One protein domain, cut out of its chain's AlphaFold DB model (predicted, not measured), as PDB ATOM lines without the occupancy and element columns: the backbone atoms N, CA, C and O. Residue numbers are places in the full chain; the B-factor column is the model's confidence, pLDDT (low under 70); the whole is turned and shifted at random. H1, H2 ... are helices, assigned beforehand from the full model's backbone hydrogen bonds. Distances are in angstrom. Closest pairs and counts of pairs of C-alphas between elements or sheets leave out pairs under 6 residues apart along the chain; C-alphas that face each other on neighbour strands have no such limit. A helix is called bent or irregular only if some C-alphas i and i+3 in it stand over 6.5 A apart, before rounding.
ATOM      1  N   GLY A  21     286.860 315.395 349.064       87.00
ATOM      2  CA  GLY A  21     288.300 315.093 349.066       87.00
ATOM      3  C   GLY A  21     289.178 316.222 349.605       87.00
ATOM      4  O   GLY A  21     290.315 315.953 349.979       87.00
ATOM      5  N   TYR A  22     288.619 317.420 349.824       90.81
ATOM      6  CA  TYR A  22     289.343 318.580 350.358       90.81
ATOM      7  C   TYR A  22     290.265 318.250 351.543       90.81
ATOM      8  O   TYR A  22     291.434 318.621 351.556       90.81
ATOM      9  N   ARG A  23     289.764 317.502 352.537       89.81
ATOM     10  CA  ARG A  23     290.546 317.131 353.731       89.81
ATOM     11  C   ARG A  23     291.773 316.268 353.412       89.81
ATOM     12  O   ARG A  23     292.765 316.349 354.131       89.81
ATOM     13  N   GLN A  24     291.704 315.422 352.390       92.62
ATOM     14  CA  GLN A  24     292.838 314.611 351.942       92.62
ATOM     15  C   GLN A  24     293.814 315.463 351.129       92.62
ATOM     16  O   GLN A  24     295.018 315.395 351.376       92.62
ATOM     17  N   ASP A  25     293.298 316.320 350.250       92.88
ATOM     18  CA  ASP A  25     294.109 317.174 349.378       92.88
ATOM     19  C   ASP A  25     294.877 318.231 350.172       92.88
ATOM     20  O   ASP A  25     296.093 318.364 350.029       92.88
ATOM     21  N   VAL A  26     294.199 318.938 351.083       94.56
ATOM     22  CA  VAL A  26     294.838 319.945 351.938       94.56
ATOM     23  C   VAL A  26     295.919 319.309 352.802       94.56
ATOM     24  O   VAL A  26     297.018 319.848 352.914       94.56
ATOM     25  N   ARG A  27     295.648 318.120 353.351       95.88
ATOM     26  CA  ARG A  27     296.607 317.356 354.146       95.88
ATOM     27  C   ARG A  27     297.825 316.984 353.312       95.88
ATOM     28  O   ARG A  27     298.944 317.242 353.745       95.88
ATOM     29  N   ALA A  28     297.636 316.421 352.122       95.88
ATOM     30  CA  ALA A  28     298.740 316.100 351.222       95.88
ATOM     31  C   ALA A  28     299.567 317.348 350.863       95.88
ATOM     32  O   ALA A  28     300.793 317.271 350.794       95.88
ATOM     33  N   ALA A  29     298.910 318.500 350.706       95.88
ATOM     34  CA  ALA A  29     299.555 319.753 350.343       95.88
ATOM     35  C   ALA A  29     300.390 320.382 351.474       95.88
ATOM     36  O   ALA A  29     301.440 320.949 351.180       95.88
ATOM     37  N   ILE A  30     299.941 320.316 352.738       97.62
ATOM     38  CA  ILE A  30     300.574 321.073 353.842       97.62
ATOM     39  C   ILE A  30     301.206 320.222 354.942       97.62
ATOM     40  O   ILE A  30     301.888 320.773 355.807       97.62
ATOM     41  N   LYS A  31     301.024 318.894 354.950       98.19
ATOM     42  CA  LYS A  31     301.509 318.036 356.048       98.19
ATOM     43  C   LYS A  31     303.007 318.191 356.310       98.19
ATOM     44  O   LYS A  31     303.412 318.274 357.468       98.19
ATOM     45  N   LYS A  32     303.824 318.299 355.258       98.25
ATOM     46  CA  LYS A  32     305.279 318.507 355.378       98.25
ATOM     47  C   LYS A  32     305.622 319.856 356.021       98.25
ATOM     48  O   LYS A  32     306.569 319.959 356.792       98.25
ATOM     49  N   GLN A  33     304.862 320.899 355.715       98.44
ATOM     50  CA  GLN A  33     305.056 322.236 356.270       98.44
ATOM     51  C   GLN A  33     304.603 322.285 357.728       98.44
ATOM     52  O   GLN A  33     305.279 322.886 358.554       98.44
ATOM     53  N   VAL A  34     303.518 321.590 358.074       98.25
ATOM     54  CA  VAL A  34     303.095 321.437 359.472       98.25
ATOM     55  C   VAL A  34     304.141 320.654 360.272       98.25
ATOM     56  O   VAL A  34     304.455 321.030 361.396       98.25
ATOM     57  N   GLU A  35     304.758 319.622 359.697       98.50
ATOM     58  CA  GLU A  35     305.903 318.945 360.318       98.50
ATOM     59  C   GLU A  35     307.100 319.886 360.526       98.50
ATOM     60  O   GLU A  35     307.699 319.894 361.601       98.50
ATOM     61  N   ALA A  36     307.411 320.733 359.541       98.31
ATOM     62  CA  ALA A  36     308.454 321.746 359.674       98.31
ATOM     63  C   ALA A  36     308.136 322.776 360.775       98.31
ATOM     64  O   ALA A  36     309.027 323.124 361.547       98.31
ATOM     65  N   LEU A  37     306.876 323.211 360.913       97.94
ATOM     66  CA  LEU A  37     306.446 324.062 362.032       97.94
ATOM     67  C   LEU A  37     306.647 323.377 363.383       97.94
ATOM     68  O   LEU A  37     307.126 324.012 364.315       97.94
ATOM     69  N   ARG A  38     306.321 322.084 363.493       98.19
ATOM     70  CA  ARG A  38     306.534 321.296 364.723       98.19
ATOM     71  C   ARG A  38     308.012 321.204 365.084       98.19
ATOM     72  O   ARG A  38     308.363 321.279 366.259       98.19
ATOM     73  N   ALA A  39     308.880 321.042 364.087       97.75
ATOM     74  CA  ALA A  39     310.319 321.091 364.305       97.75
ATOM     75  C   ALA A  39     310.734 322.475 364.823       97.75
ATOM     76  O   ALA A  39     311.341 322.554 365.883       97.75
ATOM     77  N   LEU A  40     310.322 323.556 364.156       97.94
ATOM     78  CA  LEU A  40     310.635 324.929 364.570       97.94
ATOM     79  C   LEU A  40     310.115 325.267 365.973       97.94
ATOM     80  O   LEU A  40     310.803 325.951 366.725       97.94
ATOM     81  N   GLU A  41     308.943 324.763 366.361       97.56
ATOM     82  CA  GLU A  41     308.422 324.893 367.724       97.56
ATOM     83  C   GLU A  41     309.384 324.286 368.749       97.56
ATOM     84  O   GLU A  41     309.723 324.935 369.739       97.56
ATOM     85  N   ARG A  42     309.854 323.054 368.506       97.25
ATOM     86  CA  ARG A  42     310.822 322.385 369.386       97.25
ATOM     87  C   ARG A  42     312.149 323.130 369.421       97.25
ATOM     88  O   ARG A  42     312.631 323.417 370.505       97.25
ATOM     89  N   GLU A  43     312.679 323.505 368.259       97.19
ATOM     90  CA  GLU A  43     313.933 324.263 368.143       97.19
ATOM     91  C   GLU A  43     313.851 325.590 368.911       97.19
ATOM     92  O   GLU A  43     314.768 325.953 369.642       97.19
ATOM     93  N   THR A  44     312.713 326.283 368.826       96.62
ATOM     94  CA  THR A  44     312.480 327.522 369.578       96.62
ATOM     95  C   THR A  44     312.362 327.247 371.079       96.62
ATOM     96  O   THR A  44     312.955 327.961 371.886       96.62
ATOM     97  N   ALA A  45     311.641 326.199 371.483       95.69
ATOM     98  CA  ALA A  45     311.518 325.824 372.891       95.69
ATOM     99  C   ALA A  45     312.870 325.407 373.500       95.69
ATOM    100  O   ALA A  45     313.163 325.741 374.649       95.69
ATOM    101  N   ASP A  46     313.704 324.709 372.734       96.50
ATOM    102  CA  ASP A  46     315.056 324.315 373.123       96.50
ATOM    103  C   ASP A  46     315.981 325.534 373.180       96.50
ATOM    104  O   ASP A  46     316.760 325.676 374.126       96.50
ATOM    105  N   ARG A  47     315.828 326.487 372.253       95.31
ATOM    106  CA  ARG A  47     316.553 327.762 372.277       95.31
ATOM    107  C   ARG A  47     316.273 328.570 373.540       95.31
ATOM    108  O   ARG A  47     317.210 329.132 374.113       95.31
ATOM    109  N   LEU A  48     315.017 328.603 373.993       93.62
ATOM    110  CA  LEU A  48     314.614 329.266 375.240       93.62
ATOM    111  C   LEU A  48     315.225 328.615 376.487       93.62
ATOM    112  O   LEU A  48     315.454 329.294 377.482       93.62
ATOM    113  N   LYS A  49     315.526 327.314 376.430       94.31
ATOM    114  CA  LYS A  49     316.203 326.572 377.505       94.31
ATOM    115  C   LYS A  49     317.733 326.628 377.412       94.31
ATOM    116  O   LYS A  49     318.405 326.058 378.265       94.31
ATOM    117  N   GLY A  50     318.285 327.265 376.377       94.12
ATOM    118  CA  GLY A  50     319.723 327.264 376.093       94.12
ATOM    119  C   GLY A  50     320.258 325.938 375.535       94.12
ATOM    120  O   GLY A  50     321.467 325.728 375.545       94.12
ATOM    121  N   LEU A  51     319.378 325.046 375.065       94.88
ATOM    122  CA  LEU A  51     319.733 323.748 374.472       94.88
ATOM    123  C   LEU A  51     319.960 323.831 372.956       94.88
ATOM    124  O   LEU A  51     320.650 322.988 372.389       94.88
ATOM    125  N   ASP A  52     319.404 324.854 372.310       92.75
ATOM    126  CA  ASP A  52     319.685 325.211 370.921       92.75
ATOM    127  C   ASP A  52     320.505 326.509 370.879       92.75
ATOM    128  O   ASP A  52     320.301 327.405 371.701       92.75
ATOM    129  N   THR A  53     321.441 326.620 369.936       92.81
ATOM    130  CA  THR A  53     322.325 327.789 369.779       92.81
ATOM    131  C   THR A  53     321.985 328.644 368.566       92.81
ATOM    132  O   THR A  53     322.541 329.735 368.415       92.81
ATOM    133  N   ARG A  54     321.078 328.183 367.699       94.81
ATOM    134  CA  ARG A  54     320.666 328.935 366.519       94.81
ATOM    135  C   ARG A  54     320.024 330.255 366.950       94.81
ATOM    136  O   ARG A  54     319.293 330.304 367.945       94.81
ATOM    137  N   PRO A  55     320.324 331.349 366.243       94.81
ATOM    138  CA  PRO A  55     319.789 332.652 366.599       94.81
ATOM    139  C   PRO A  55     318.291 332.745 366.255       94.81
ATOM    140  O   PRO A  55     317.777 331.993 365.420       94.81
ATOM    141  N   PHE A  56     317.566 333.633 366.946       94.69
ATOM    142  CA  PHE A  56     316.118 333.770 366.752       94.69
ATOM    143  C   PHE A  56     315.767 334.245 365.340       94.69
ATOM    144  O   PHE A  56     314.797 333.743 364.781       94.69
ATOM    145  N   ASP A  57     316.580 335.105 364.728       95.50
ATOM    146  CA  ASP A  57     316.415 335.568 363.345       95.50
ATOM    147  C   ASP A  57     316.414 334.405 362.330       95.50
ATOM    148  O   ASP A  57     315.591 334.364 361.411       95.50
ATOM    149  N   TYR A  58     317.276 333.404 362.530       96.19
ATOM    150  CA  TYR A  58     317.317 332.182 361.729       96.19
ATOM    151  C   TYR A  58     316.026 331.370 361.883       96.19
ATOM    152  O   TYR A  58     315.431 330.943 360.886       96.19
ATOM    153  N   LEU A  59     315.568 331.164 363.121       97.56
ATOM    154  CA  LEU A  59     314.323 330.438 363.400       97.56
ATOM    155  C   LEU A  59     313.110 331.188 362.829       97.56
ATOM    156  O   LEU A  59     312.243 330.577 362.202       97.56
ATOM    157  N   LEU A  60     313.093 332.513 362.970       97.44
ATOM    158  CA  LEU A  60     312.039 333.399 362.492       97.44
ATOM    159  C   LEU A  60     311.947 333.396 360.965       97.44
ATOM    160  O   LEU A  60     310.855 333.266 360.415       97.44
ATOM    161  N   SER A  61     313.085 333.481 360.275       98.00
ATOM    162  CA  SER A  61     313.169 333.379 358.814       98.00
ATOM    163  C   SER A  61     312.546 332.074 358.304       98.00
ATOM    164  O   SER A  61     311.685 332.084 357.417       98.00
ATOM    165  N   ARG A  62     312.896 330.939 358.925       98.12
ATOM    166  CA  ARG A  62     312.340 329.626 358.558       98.12
ATOM    167  C   ARG A  62     310.859 329.496 358.895       98.12
ATOM    168  O   ARG A  62     310.111 328.917 358.104       98.12
ATOM    169  N   ALA A  63     310.426 330.040 360.031       98.12
ATOM    170  CA  ALA A  63     309.017 330.074 360.403       98.12
ATOM    171  C   ALA A  63     308.204 330.890 359.394       98.12
ATOM    172  O   ALA A  63     307.224 330.377 358.864       98.12
ATOM    173  N   ARG A  64     308.658 332.095 359.023       98.50
ATOM    174  CA  ARG A  64     308.009 332.943 358.010       98.50
ATOM    175  C   ARG A  64     307.908 332.241 356.656       98.50
ATOM    176  O   ARG A  64     306.829 332.228 356.068       98.50
ATOM    177  N   ALA A  65     308.983 331.603 356.195       98.25
ATOM    178  CA  ALA A  65     308.966 330.844 354.942       98.25
ATOM    179  C   ALA A  65     307.971 329.669 354.984       98.25
ATOM    180  O   ALA A  65     307.246 329.427 354.022       98.25
ATOM    181  N   THR A  66     307.889 328.960 356.112       98.12
ATOM    182  CA  THR A  66     306.935 327.853 356.289       98.12
ATOM    183  C   THR A  66     305.492 328.364 356.330       98.12
ATOM    184  O   THR A  66     304.618 327.807 355.661       98.12
ATOM    185  N   THR A  67     305.250 329.459 357.055       98.12
ATOM    186  CA  THR A  67     303.949 330.133 357.135       98.12
ATOM    187  C   THR A  67     303.473 330.597 355.768       98.12
ATOM    188  O   THR A  67     302.314 330.372 355.452       98.12
ATOM    189  N   GLN A  68     304.339 331.165 354.923       97.88
ATOM    190  CA  GLN A  68     303.960 331.612 353.575       97.88
ATOM    191  C   GLN A  68     303.379 330.488 352.707       97.88
ATOM    192  O   GLN A  68     302.439 330.724 351.959       97.88
ATOM    193  N   VAL A  69     303.894 329.260 352.828       97.19
ATOM    194  CA  VAL A  69     303.386 328.112 352.056       97.19
ATOM    195  C   VAL A  69     302.038 327.614 352.594       97.19
ATOM    196  O   VAL A  69     301.161 327.197 351.832       97.19
ATOM    197  N   ILE A  70     301.851 327.642 353.915       97.06
ATOM    198  CA  ILE A  70     300.591 327.231 354.555       97.06
ATOM    199  C   ILE A  70     299.507 328.293 354.333       97.06
ATOM    200  O   ILE A  70     298.373 327.956 353.996       97.06
ATOM    201  N   ALA A  71     299.866 329.566 354.454       97.06
ATOM    202  CA  ALA A  71     299.004 330.725 354.257       97.06
ATOM    203  C   ALA A  71     298.991 331.212 352.796       97.06
ATOM    204  O   ALA A  71     298.833 332.406 352.538       97.06
ATOM    205  N   ASP A  72     299.181 330.295 351.843       96.62
ATOM    206  CA  ASP A  72     299.042 330.598 350.422       96.62
ATOM    207  C   ASP A  72     297.660 331.213 350.145       96.62
ATOM    208  O   ASP A  72     296.628 330.654 350.528       96.62
ATOM    209  N   LYS A  73     297.654 332.394 349.519       94.62
ATOM    210  CA  LYS A  73     296.453 333.228 349.385       94.62
ATOM    211  C   LYS A  73     295.384 332.559 348.528       94.62
ATOM    212  O   LYS A  73     294.210 332.600 348.889       94.62
ATOM    213  N   ASP A  74     295.789 331.923 347.435       92.62
ATOM    214  CA  ASP A  74     294.859 331.288 346.503       92.62
ATOM    215  C   ASP A  74     294.268 330.013 347.117       92.62
ATOM    216  O   ASP A  74     293.069 329.745 346.994       92.62
ATOM    217  N   ALA A  75     295.074 329.254 347.861       93.06
ATOM    218  CA  ALA A  75     294.605 328.087 348.593       93.06
ATOM    219  C   ALA A  75     293.660 328.449 349.754       93.06
ATOM    220  O   ALA A  75     292.702 327.713 350.003       93.06
ATOM    221  N   LEU A  76     293.895 329.568 350.449       94.19
ATOM    222  CA  LEU A  76     292.976 330.094 351.466       94.19
ATOM    223  C   LEU A  76     291.653 330.558 350.843       94.19
ATOM    224  O   LEU A  76     290.593 330.153 351.310       94.19
ATOM    225  N   ALA A  77     291.697 331.315 349.744       91.56
ATOM    226  CA  ALA A  77     290.489 331.726 349.024       91.56
ATOM    227  C   ALA A  77     289.692 330.520 348.493       91.56
ATOM    228  O   ALA A  77     288.459 330.509 348.506       91.56
ATOM    229  N   THR A  78     290.395 329.468 348.059       91.38
ATOM    230  CA  THR A  78     289.767 328.207 347.646       91.38
ATOM    231  C   THR A  78     289.042 327.538 348.813       91.38
ATOM    232  O   THR A  78     287.910 327.091 348.641       91.38
ATOM    233  N   GLU A  79     289.656 327.496 349.999       92.62
ATOM    234  CA  GLU A  79     289.026 326.966 351.212       92.62
ATOM    235  C   GLU A  79     287.809 327.793 351.648       92.62
ATOM    236  O   GLU A  79     286.766 327.221 351.955       92.62
ATOM    237  N   GLU A  80     287.890 329.123 351.622       91.19
ATOM    238  CA  GLU A  80     286.748 330.004 351.909       91.19
ATOM    239  C   GLU A  80     285.571 329.728 350.960       91.19
ATOM    240  O   GLU A  80     284.406 329.702 351.370       91.19
ATOM    241  N   GLY A  81     285.872 329.433 349.691       88.94
ATOM    242  CA  GLY A  81     284.890 329.032 348.687       88.94
ATOM    243  C   GLY A  81     284.097 327.771 349.046       88.94
ATOM    244  O   GLY A  81     282.963 327.627 348.576       88.94
ATOM    245  N   LEU A  82     284.633 326.904 349.915       89.69
ATOM    246  CA  LEU A  82     283.980 325.678 350.383       89.69
ATOM    247  C   LEU A  82     282.806 325.942 351.330       89.69
ATOM    248  O   LEU A  82     282.015 325.036 351.580       89.69
ATOM    249  N   GLY A  83     282.618 327.178 351.804       86.56
ATOM    250  CA  GLY A  83     281.414 327.563 352.546       86.56
ATOM    251  C   GLY A  83     280.111 327.374 351.752       86.56
ATOM    252  O   GLY A  83     279.033 327.341 352.340       86.56
ATOM    253  N   ARG A  84     280.199 327.213 350.424       86.38
ATOM    254  CA  ARG A  84     279.070 326.901 349.530       86.38
ATOM    255  C   ARG A  84     278.723 325.412 349.461       86.38
ATOM    256  O   ARG A  84     277.693 325.051 348.891       86.38
ATOM    257  N   CYS A  85     279.564 324.539 350.013       88.50
ATOM    258  CA  CYS A  85     279.298 323.109 350.061       88.50
ATOM    259  C   CYS A  85     278.050 322.818 350.906       88.50
ATOM    260  O   CYS A  85     277.772 323.484 351.900       88.50
ATOM    261  N   ARG A  86     277.296 321.780 350.527       87.62
ATOM    262  CA  ARG A  86     276.098 321.354 351.273       87.62
ATOM    263  C   ARG A  86     276.427 320.893 352.697       87.62
ATOM    264  O   ARG A  86     275.617 321.067 353.603       87.62
ATOM    265  N   GLU A  87     277.582 320.261 352.867       87.12
ATOM    266  CA  GLU A  87     278.115 319.858 354.166       87.12
ATOM    267  C   GLU A  87     279.135 320.887 354.647       87.12
ATOM    268  O   GLU A  87     279.902 321.426 353.849       87.12
ATOM    269  N   VAL A  88     279.172 321.116 355.960       88.44
ATOM    270  CA  VAL A  88     280.168 321.997 356.573       88.44
ATOM    271  C   VAL A  88     281.546 321.356 356.444       88.44
ATOM    272  O   VAL A  88     281.812 320.296 357.020       88.44
ATOM    273  N   ILE A  89     282.434 322.014 355.702       90.81
ATOM    274  CA  ILE A  89     283.828 321.599 355.560       90.81
ATOM    275  C   ILE A  89     284.677 322.342 356.600       90.81
ATOM    276  O   ILE A  89     284.619 323.569 356.657       90.81
ATOM    277  N   PRO A  90     285.459 321.631 357.439       91.44
ATOM    278  CA  PRO A  90     286.338 322.281 358.406       91.44
ATOM    279  C   PRO A  90     287.386 323.172 357.718       91.44
ATOM    280  O   PRO A  90     287.962 322.730 356.719       91.44
ATOM    281  N   PRO A  91     287.695 324.358 358.275       94.44
ATOM    282  CA  PRO A  91     288.686 325.278 357.724       94.44
ATOM    283  C   PRO A  91     290.115 324.858 358.128       94.44
ATOM    284  O   PRO A  91     290.781 325.499 358.944       94.44
ATOM    285  N   VAL A  92     290.560 323.714 357.603       96.06
ATOM    286  CA  VAL A  92     291.870 323.113 357.873       96.06
ATOM    287  C   VAL A  92     293.032 324.069 357.616       96.06
ATOM    288  O   VAL A  92     293.873 324.258 358.498       96.06
ATOM    289  N   ARG A  93     293.114 324.655 356.420       96.38
ATOM    290  CA  ARG A  93     294.239 325.509 356.032       96.38
ATOM    291  C   ARG A  93     294.224 326.817 356.814       96.38
ATOM    292  O   ARG A  93     295.286 327.219 357.281       96.38
ATOM    293  N   HIS A  94     293.061 327.421 357.037       97.25
ATOM    294  CA  HIS A  94     292.928 328.658 357.805       97.25
ATOM    295  C   HIS A  94     293.443 328.503 359.241       97.25
ATOM    296  O   HIS A  94     294.267 329.295 359.693       97.25
ATOM    297  N   VAL A  95     293.039 327.444 359.952       98.00
ATOM    298  CA  VAL A  95     293.518 327.184 361.325       98.00
ATOM    299  C   VAL A  95     295.009 326.843 361.337       98.00
ATOM    300  O   VAL A  95     295.738 327.296 362.217       98.00
ATOM    301  N   CYS A  96     295.498 326.071 360.360       98.31
ATOM    302  CA  CYS A  96     296.929 325.796 360.236       98.31
ATOM    303  C   CYS A  96     297.746 327.064 359.927       98.31
ATOM    304  O   CYS A  96     298.865 327.198 360.418       98.31
ATOM    305  N   ALA A  97     297.202 328.003 359.152       98.44
ATOM    306  CA  ALA A  97     297.823 329.295 358.875       98.44
ATOM    307  C   ALA A  97     297.831 330.197 360.119       98.44
ATOM    308  O   ALA A  97     298.857 330.806 360.418       98.44
ATOM    309  N   GLU A  98     296.735 330.227 360.886       98.25
ATOM    310  CA  GLU A  98     296.656 330.940 362.167       98.25
ATOM    311  C   GLU A  98     297.711 330.417 363.153       98.25
ATOM    312  O   GLU A  98     298.476 331.187 363.733       98.25
ATOM    313  N   ALA A  99     297.817 329.093 363.278       98.19
ATOM    314  CA  ALA A  99     298.868 328.422 364.030       98.19
ATOM    315  C   ALA A  99     300.280 328.828 363.573       98.19
ATOM    316  O   ALA A  99     301.128 329.186 364.391       98.19
ATOM    317  N   ALA A 100     300.541 328.780 362.267       98.44
ATOM    318  CA  ALA A 100     301.837 329.124 361.693       98.44
ATOM    319  C   ALA A 100     302.225 330.582 361.996       98.44
ATOM    320  O   ALA A 100     303.342 330.866 362.434       98.44
ATOM    321  N   GLN A 101     301.280 331.509 361.823       98.56
ATOM    322  CA  GLN A 101     301.487 332.923 362.108       98.56
ATOM    323  C   GLN A 101     301.679 333.186 363.605       98.56
ATOM    324  O   GLN A 101     302.530 333.988 363.986       98.56
ATOM    325  N   ALA A 102     300.941 332.492 364.470       98.00
ATOM    326  CA  ALA A 102     301.115 332.624 365.908       98.00
ATOM    327  C   ALA A 102     302.514 332.169 366.364       98.00
ATOM    328  O   ALA A 102     303.105 332.827 367.219       98.00
ATOM    329  N   LEU A 103     303.091 331.123 365.752       98.19
ATOM    330  CA  LEU A 103     304.481 330.732 366.021       98.19
ATOM    331  C   LEU A 103     305.481 331.803 365.567       98.19
ATOM    332  O   LEU A 103     306.409 332.112 366.310       98.19
ATOM    333  N   VAL A 104     305.286 332.396 364.384       98.50
ATOM    334  CA  VAL A 104     306.110 333.527 363.914       98.50
ATOM    335  C   VAL A 104     306.099 334.653 364.947       98.50
ATOM    336  O   VAL A 104     307.161 335.110 365.365       98.50
ATOM    337  N   ASN A 105     304.912 335.037 365.419       97.88
ATOM    338  CA  ASN A 105     304.761 336.106 366.403       97.88
ATOM    339  C   ASN A 105     305.396 335.746 367.757       97.88
ATOM    340  O   ASN A 105     305.913 336.625 368.438       97.88
ATOM    341  N   LEU A 106     305.361 334.472 368.165       96.88
ATOM    342  CA  LEU A 106     306.035 334.002 369.380       96.88
ATOM    343  C   LEU A 106     307.555 334.127 369.270       96.88
ATOM    344  O   LEU A 106     308.189 334.642 370.188       96.88
ATOM    345  N   ILE A 107     308.137 333.681 368.156       96.94
ATOM    346  CA  ILE A 107     309.586 333.762 367.926       96.94
ATOM    347  C   ILE A 107     310.033 335.229 367.901       96.94
ATOM    348  O   ILE A 107     310.984 335.593 368.588       96.94
ATOM    349  N   GLU A 108     309.308 336.082 367.177       96.94
ATOM    350  CA  GLU A 108     309.589 337.520 367.081       96.94
ATOM    351  C   GLU A 108     309.465 338.234 368.436       96.94
ATOM    352  O   GLU A 108     310.294 339.075 368.789       96.94
ATOM    353  N   ALA A 109     308.476 337.866 369.253       95.31
ATOM    354  CA  ALA A 109     308.340 338.404 370.602       95.31
ATOM    355  C   ALA A 109     309.495 337.973 371.523       95.31
ATOM    356  O   ALA A 109     309.964 338.778 372.325       95.31
ATOM    357  N   HIS A 110     310.009 336.748 371.383       93.19
ATOM    358  CA  HIS A 110     311.191 336.306 372.129       93.19
ATOM    359  C   HIS A 110     312.489 336.977 371.670       93.19
ATOM    360  O   HIS A 110     313.367 337.213 372.497       93.19
ATOM    361  N   GLU A 111     312.602 337.319 370.389       92.00
ATOM    362  CA  GLU A 111     313.728 338.091 369.858       92.00
ATOM    363  C   GLU A 111     313.730 339.537 370.377       92.00
ATOM    364  O   GLU A 111     314.774 340.070 370.748       92.00
ATOM    365  N   THR A 112     312.553 340.166 370.435       92.88
ATOM    366  CA  THR A 112     312.391 341.595 370.760       92.88
ATOM    367  C   THR A 112     312.085 341.879 372.234       92.88
ATOM    368  O   THR A 112     312.085 343.037 372.649       92.88
ATOM    369  N   GLY A 113     311.810 340.847 373.036       89.88
ATOM    370  CA  GLY A 113     311.356 340.992 374.423       89.88
ATOM    371  C   GLY A 113     309.902 341.466 374.561       89.88
ATOM    372  O   GLY A 113     309.524 341.975 375.616       89.88
ATOM    373  N   ALA A 114     309.086 341.331 373.511       92.50
ATOM    374  CA  ALA A 114     307.679 341.720 373.519       92.50
ATOM    375  C   ALA A 114     306.781 340.711 374.266       92.50
ATOM    376  O   ALA A 114     307.174 339.589 374.592       92.50
ATOM    377  N   ALA A 115     305.534 341.107 374.532       90.00
ATOM    378  CA  ALA A 115     304.559 340.254 375.207       90.00
ATOM    379  C   ALA A 115     304.136 339.055 374.335       90.00
ATOM    380  O   ALA A 115     303.746 339.215 373.181       90.00
ATOM    381  N   VAL A 116     304.143 337.854 374.924       91.62
ATOM    382  CA  VAL A 116     303.853 336.586 374.223       91.62
ATOM    383  C   VAL A 116     302.452 336.021 374.481       91.62
ATOM    384  O   VAL A 116     302.045 335.082 373.800       91.62
ATOM    385  N   SER A 117     301.701 336.556 375.449       91.12
ATOM    386  CA  SER A 117     300.472 335.932 375.973       91.12
ATOM    387  C   SER A 117     299.407 335.674 374.904       91.12
ATOM    388  O   SER A 117     298.890 334.561 374.808       91.12
ATOM    389  N   HIS A 118     299.118 336.668 374.061       91.81
ATOM    390  CA  HIS A 118     298.115 336.542 373.004       91.81
ATOM    391  C   HIS A 118     298.516 335.494 371.958       91.81
ATOM    392  O   HIS A 118     297.767 334.552 371.703       91.81
ATOM    393  N   SER A 119     299.725 335.604 371.402       93.69
ATOM    394  CA  SER A 119     300.239 334.656 370.405       93.69
ATOM    395  C   SER A 119     300.320 333.234 370.965       93.69
ATOM    396  O   SER A 119     299.977 332.283 370.269       93.69
ATOM    397  N   LYS A 120     300.690 333.082 372.243       94.56
ATOM    398  CA  LYS A 120     300.720 331.794 372.949       94.56
ATOM    399  C   LYS A 120     299.322 331.187 373.048       94.56
ATOM    400  O   LYS A 120     299.151 330.017 372.724       94.56
ATOM    401  N   GLN A 121     298.312 331.978 373.414       95.12
ATOM    402  CA  GLN A 121     296.925 331.514 373.484       95.12
ATOM    403  C   GLN A 121     296.397 331.070 372.113       95.12
ATOM    404  O   GLN A 121     295.807 329.994 371.997       95.12
ATOM    405  N   VAL A 122     296.632 331.871 371.068       95.81
ATOM    406  CA  VAL A 122     296.239 331.528 369.694       95.81
ATOM    407  C   VAL A 122     296.924 330.234 369.256       95.81
ATOM    408  O   VAL A 122     296.262 329.311 368.784       95.81
ATOM    409  N   TYR A 123     298.234 330.125 369.477       96.62
ATOM    410  CA  TYR A 123     299.015 328.958 369.085       96.62
ATOM    411  C   TYR A 123     298.597 327.679 369.819       96.62
ATOM    412  O   TYR A 123     298.436 326.630 369.189       96.62
ATOM    413  N   ALA A 124     298.390 327.769 371.138       95.56
ATOM    414  CA  ALA A 124     297.947 326.667 371.988       95.56
ATOM    415  C   ALA A 124     296.559 326.148 371.589       95.56
ATOM    416  O   ALA A 124     296.309 324.951 371.692       95.56
ATOM    417  N   ARG A 125     295.678 327.018 371.081       95.25
ATOM    418  CA  ARG A 125     294.360 326.631 370.561       95.25
ATOM    419  C   ARG A 125     294.436 326.043 369.150       95.25
ATOM    420  O   ARG A 125     293.863 324.990 368.891       95.25
ATOM    421  N   ALA A 126     295.088 326.746 368.226       97.19
ATOM    422  CA  ALA A 126     294.992 326.455 366.798       97.19
ATOM    423  C   ALA A 126     295.798 325.218 366.397       97.19
ATOM    424  O   ALA A 126     295.328 324.377 365.628       97.19
ATOM    425  N   MET A 127     297.021 325.074 366.906       97.62
ATOM    426  CA  MET A 127     297.894 324.058 366.338       97.62
ATOM    427  C   MET A 127     297.641 322.614 366.791       97.62
ATOM    428  O   MET A 127     297.786 321.755 365.924       97.62
ATOM    429  N   PRO A 128     297.143 322.291 368.001       96.88
ATOM    430  CA  PRO A 128     296.712 320.919 368.277       96.88
ATOM    431  C   PRO A 128     295.634 320.439 367.292       96.88
ATOM    432  O   PRO A 128     295.660 319.293 366.845       96.88
ATOM    433  N   GLN A 129     294.729 321.340 366.886       96.75
ATOM    434  CA  GLN A 129     293.718 321.048 365.872       96.75
ATOM    435  C   GLN A 129     294.340 320.839 364.483       96.75
ATOM    436  O   GLN A 129     293.986 319.883 363.788       96.75
ATOM    437  N   CYS A 130     295.286 321.699 364.091       97.69
ATOM    438  CA  CYS A 130     296.034 321.540 362.843       97.69
ATOM    439  C   CYS A 130     296.799 320.204 362.802       97.69
ATOM    440  O   CYS A 130     296.716 319.468 361.821       97.69
ATOM    441  N   GLU A 131     297.500 319.843 363.880       97.69
ATOM    442  CA  GLU A 131     298.239 318.583 364.004       97.69
ATOM    443  C   GLU A 131     297.317 317.372 363.879       97.69
ATOM    444  O   GLU A 131     297.615 316.453 363.115       97.69
ATOM    445  N   GLN A 132     296.162 317.403 364.548       97.06
ATOM    446  CA  GLN A 132     295.165 316.343 364.451       97.06
ATOM    447  C   GLN A 132     294.706 316.136 363.000       97.06
ATOM    448  O   GLN A 132     294.649 315.003 362.522       97.06
ATOM    449  N   TRP A 133     294.432 317.217 362.264       96.69
ATOM    450  CA  TRP A 133     294.064 317.130 360.847       96.69
ATOM    451  C   TRP A 133     295.200 316.661 359.936       96.69
ATOM    452  O   TRP A 133     294.924 316.240 358.817       96.69
ATOM    453  N   MET A 134     296.448 316.682 360.405       97.69
ATOM    454  CA  MET A 134     297.623 316.169 359.695       97.69
ATOM    455  C   MET A 134     298.051 314.755 360.139       97.69
ATOM    456  O   MET A 134     299.031 314.217 359.615       97.69
ATOM    457  N   ASP A 135     297.297 314.106 361.036       96.81
ATOM    458  CA  ASP A 135     297.650 312.848 361.729       96.81
ATOM    459  C   ASP A 135     298.976 312.939 362.495       96.81
ATOM    460  O   ASP A 135     299.792 312.015 362.493       96.81
TER     461      ASP A 135
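This is residues 21 to 135 of the 147 residues of an uncharacterized protein of Alphaproteobacteria bacterium (UniProt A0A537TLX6). An elongated helical bundle is built round H4: H1b, H2 and H4 run nearly side by side, up and down, and H5 packs aslant on H4. H3 and the turn after it, residues 85 to 91, make one end of the length. The printed part has 115 residues with five named helices, H1 to H5 in chain order, and no named strand: all helix. It is compact, with a radius of gyration of the C-alphas of 14.8 A, and spans 50 by 25 by 22 A.

H1, residues 22 to 48, was assigned as one helix by its hydrogen bonds but is bent, C-alphas 29 and 32 being 7.7 A apart; its arms H1a, residues 22 to 29, and H1b, residues 32 to 48, stand at a steep tilt of 62 degrees. H1b and H2, residues 56 to 70, touch as a hairpin at a shallow tilt of 21 degrees, closest at the C-alphas of Gln 33 and Thr 66, 5.9 A. H3, residues 73 to 84, is near H1a. H4, residues 92 to 112, is the hub; it touches H2 at a shallow tilt of 14 degrees, opposite ways, closest at the C-alphas of Thr 67 and Ala 100, 5.1 A. H5, residues 117 to 133, is only just irregular, C-alphas 125 and 128 being 6.6 A apart; it touches H4 as a hairpin, closest at the C-alphas of Ala 102 and Ser 119, 5.0 A. Every O i to N i+4 pair is within hydrogen-bond range in H1a, H1b and H4, against 10 of 11 in H2, 5 of 8 in H3 and 11 of 13 in H5.

H1a begins at C-alpha 22, (289.343, 318.580, 350.358), and H5 ends at C-alpha 133, (294.064, 317.130, 360.847). H4 is 30.5 A long, H5 25.0 A and H1b 24.4 A.

The two C-alphas farthest apart, those of Gly 50 and Arg 86, are 50.5 A apart. The printed part has no cut and no long link, and no printed residue is under 70 in pLDDT.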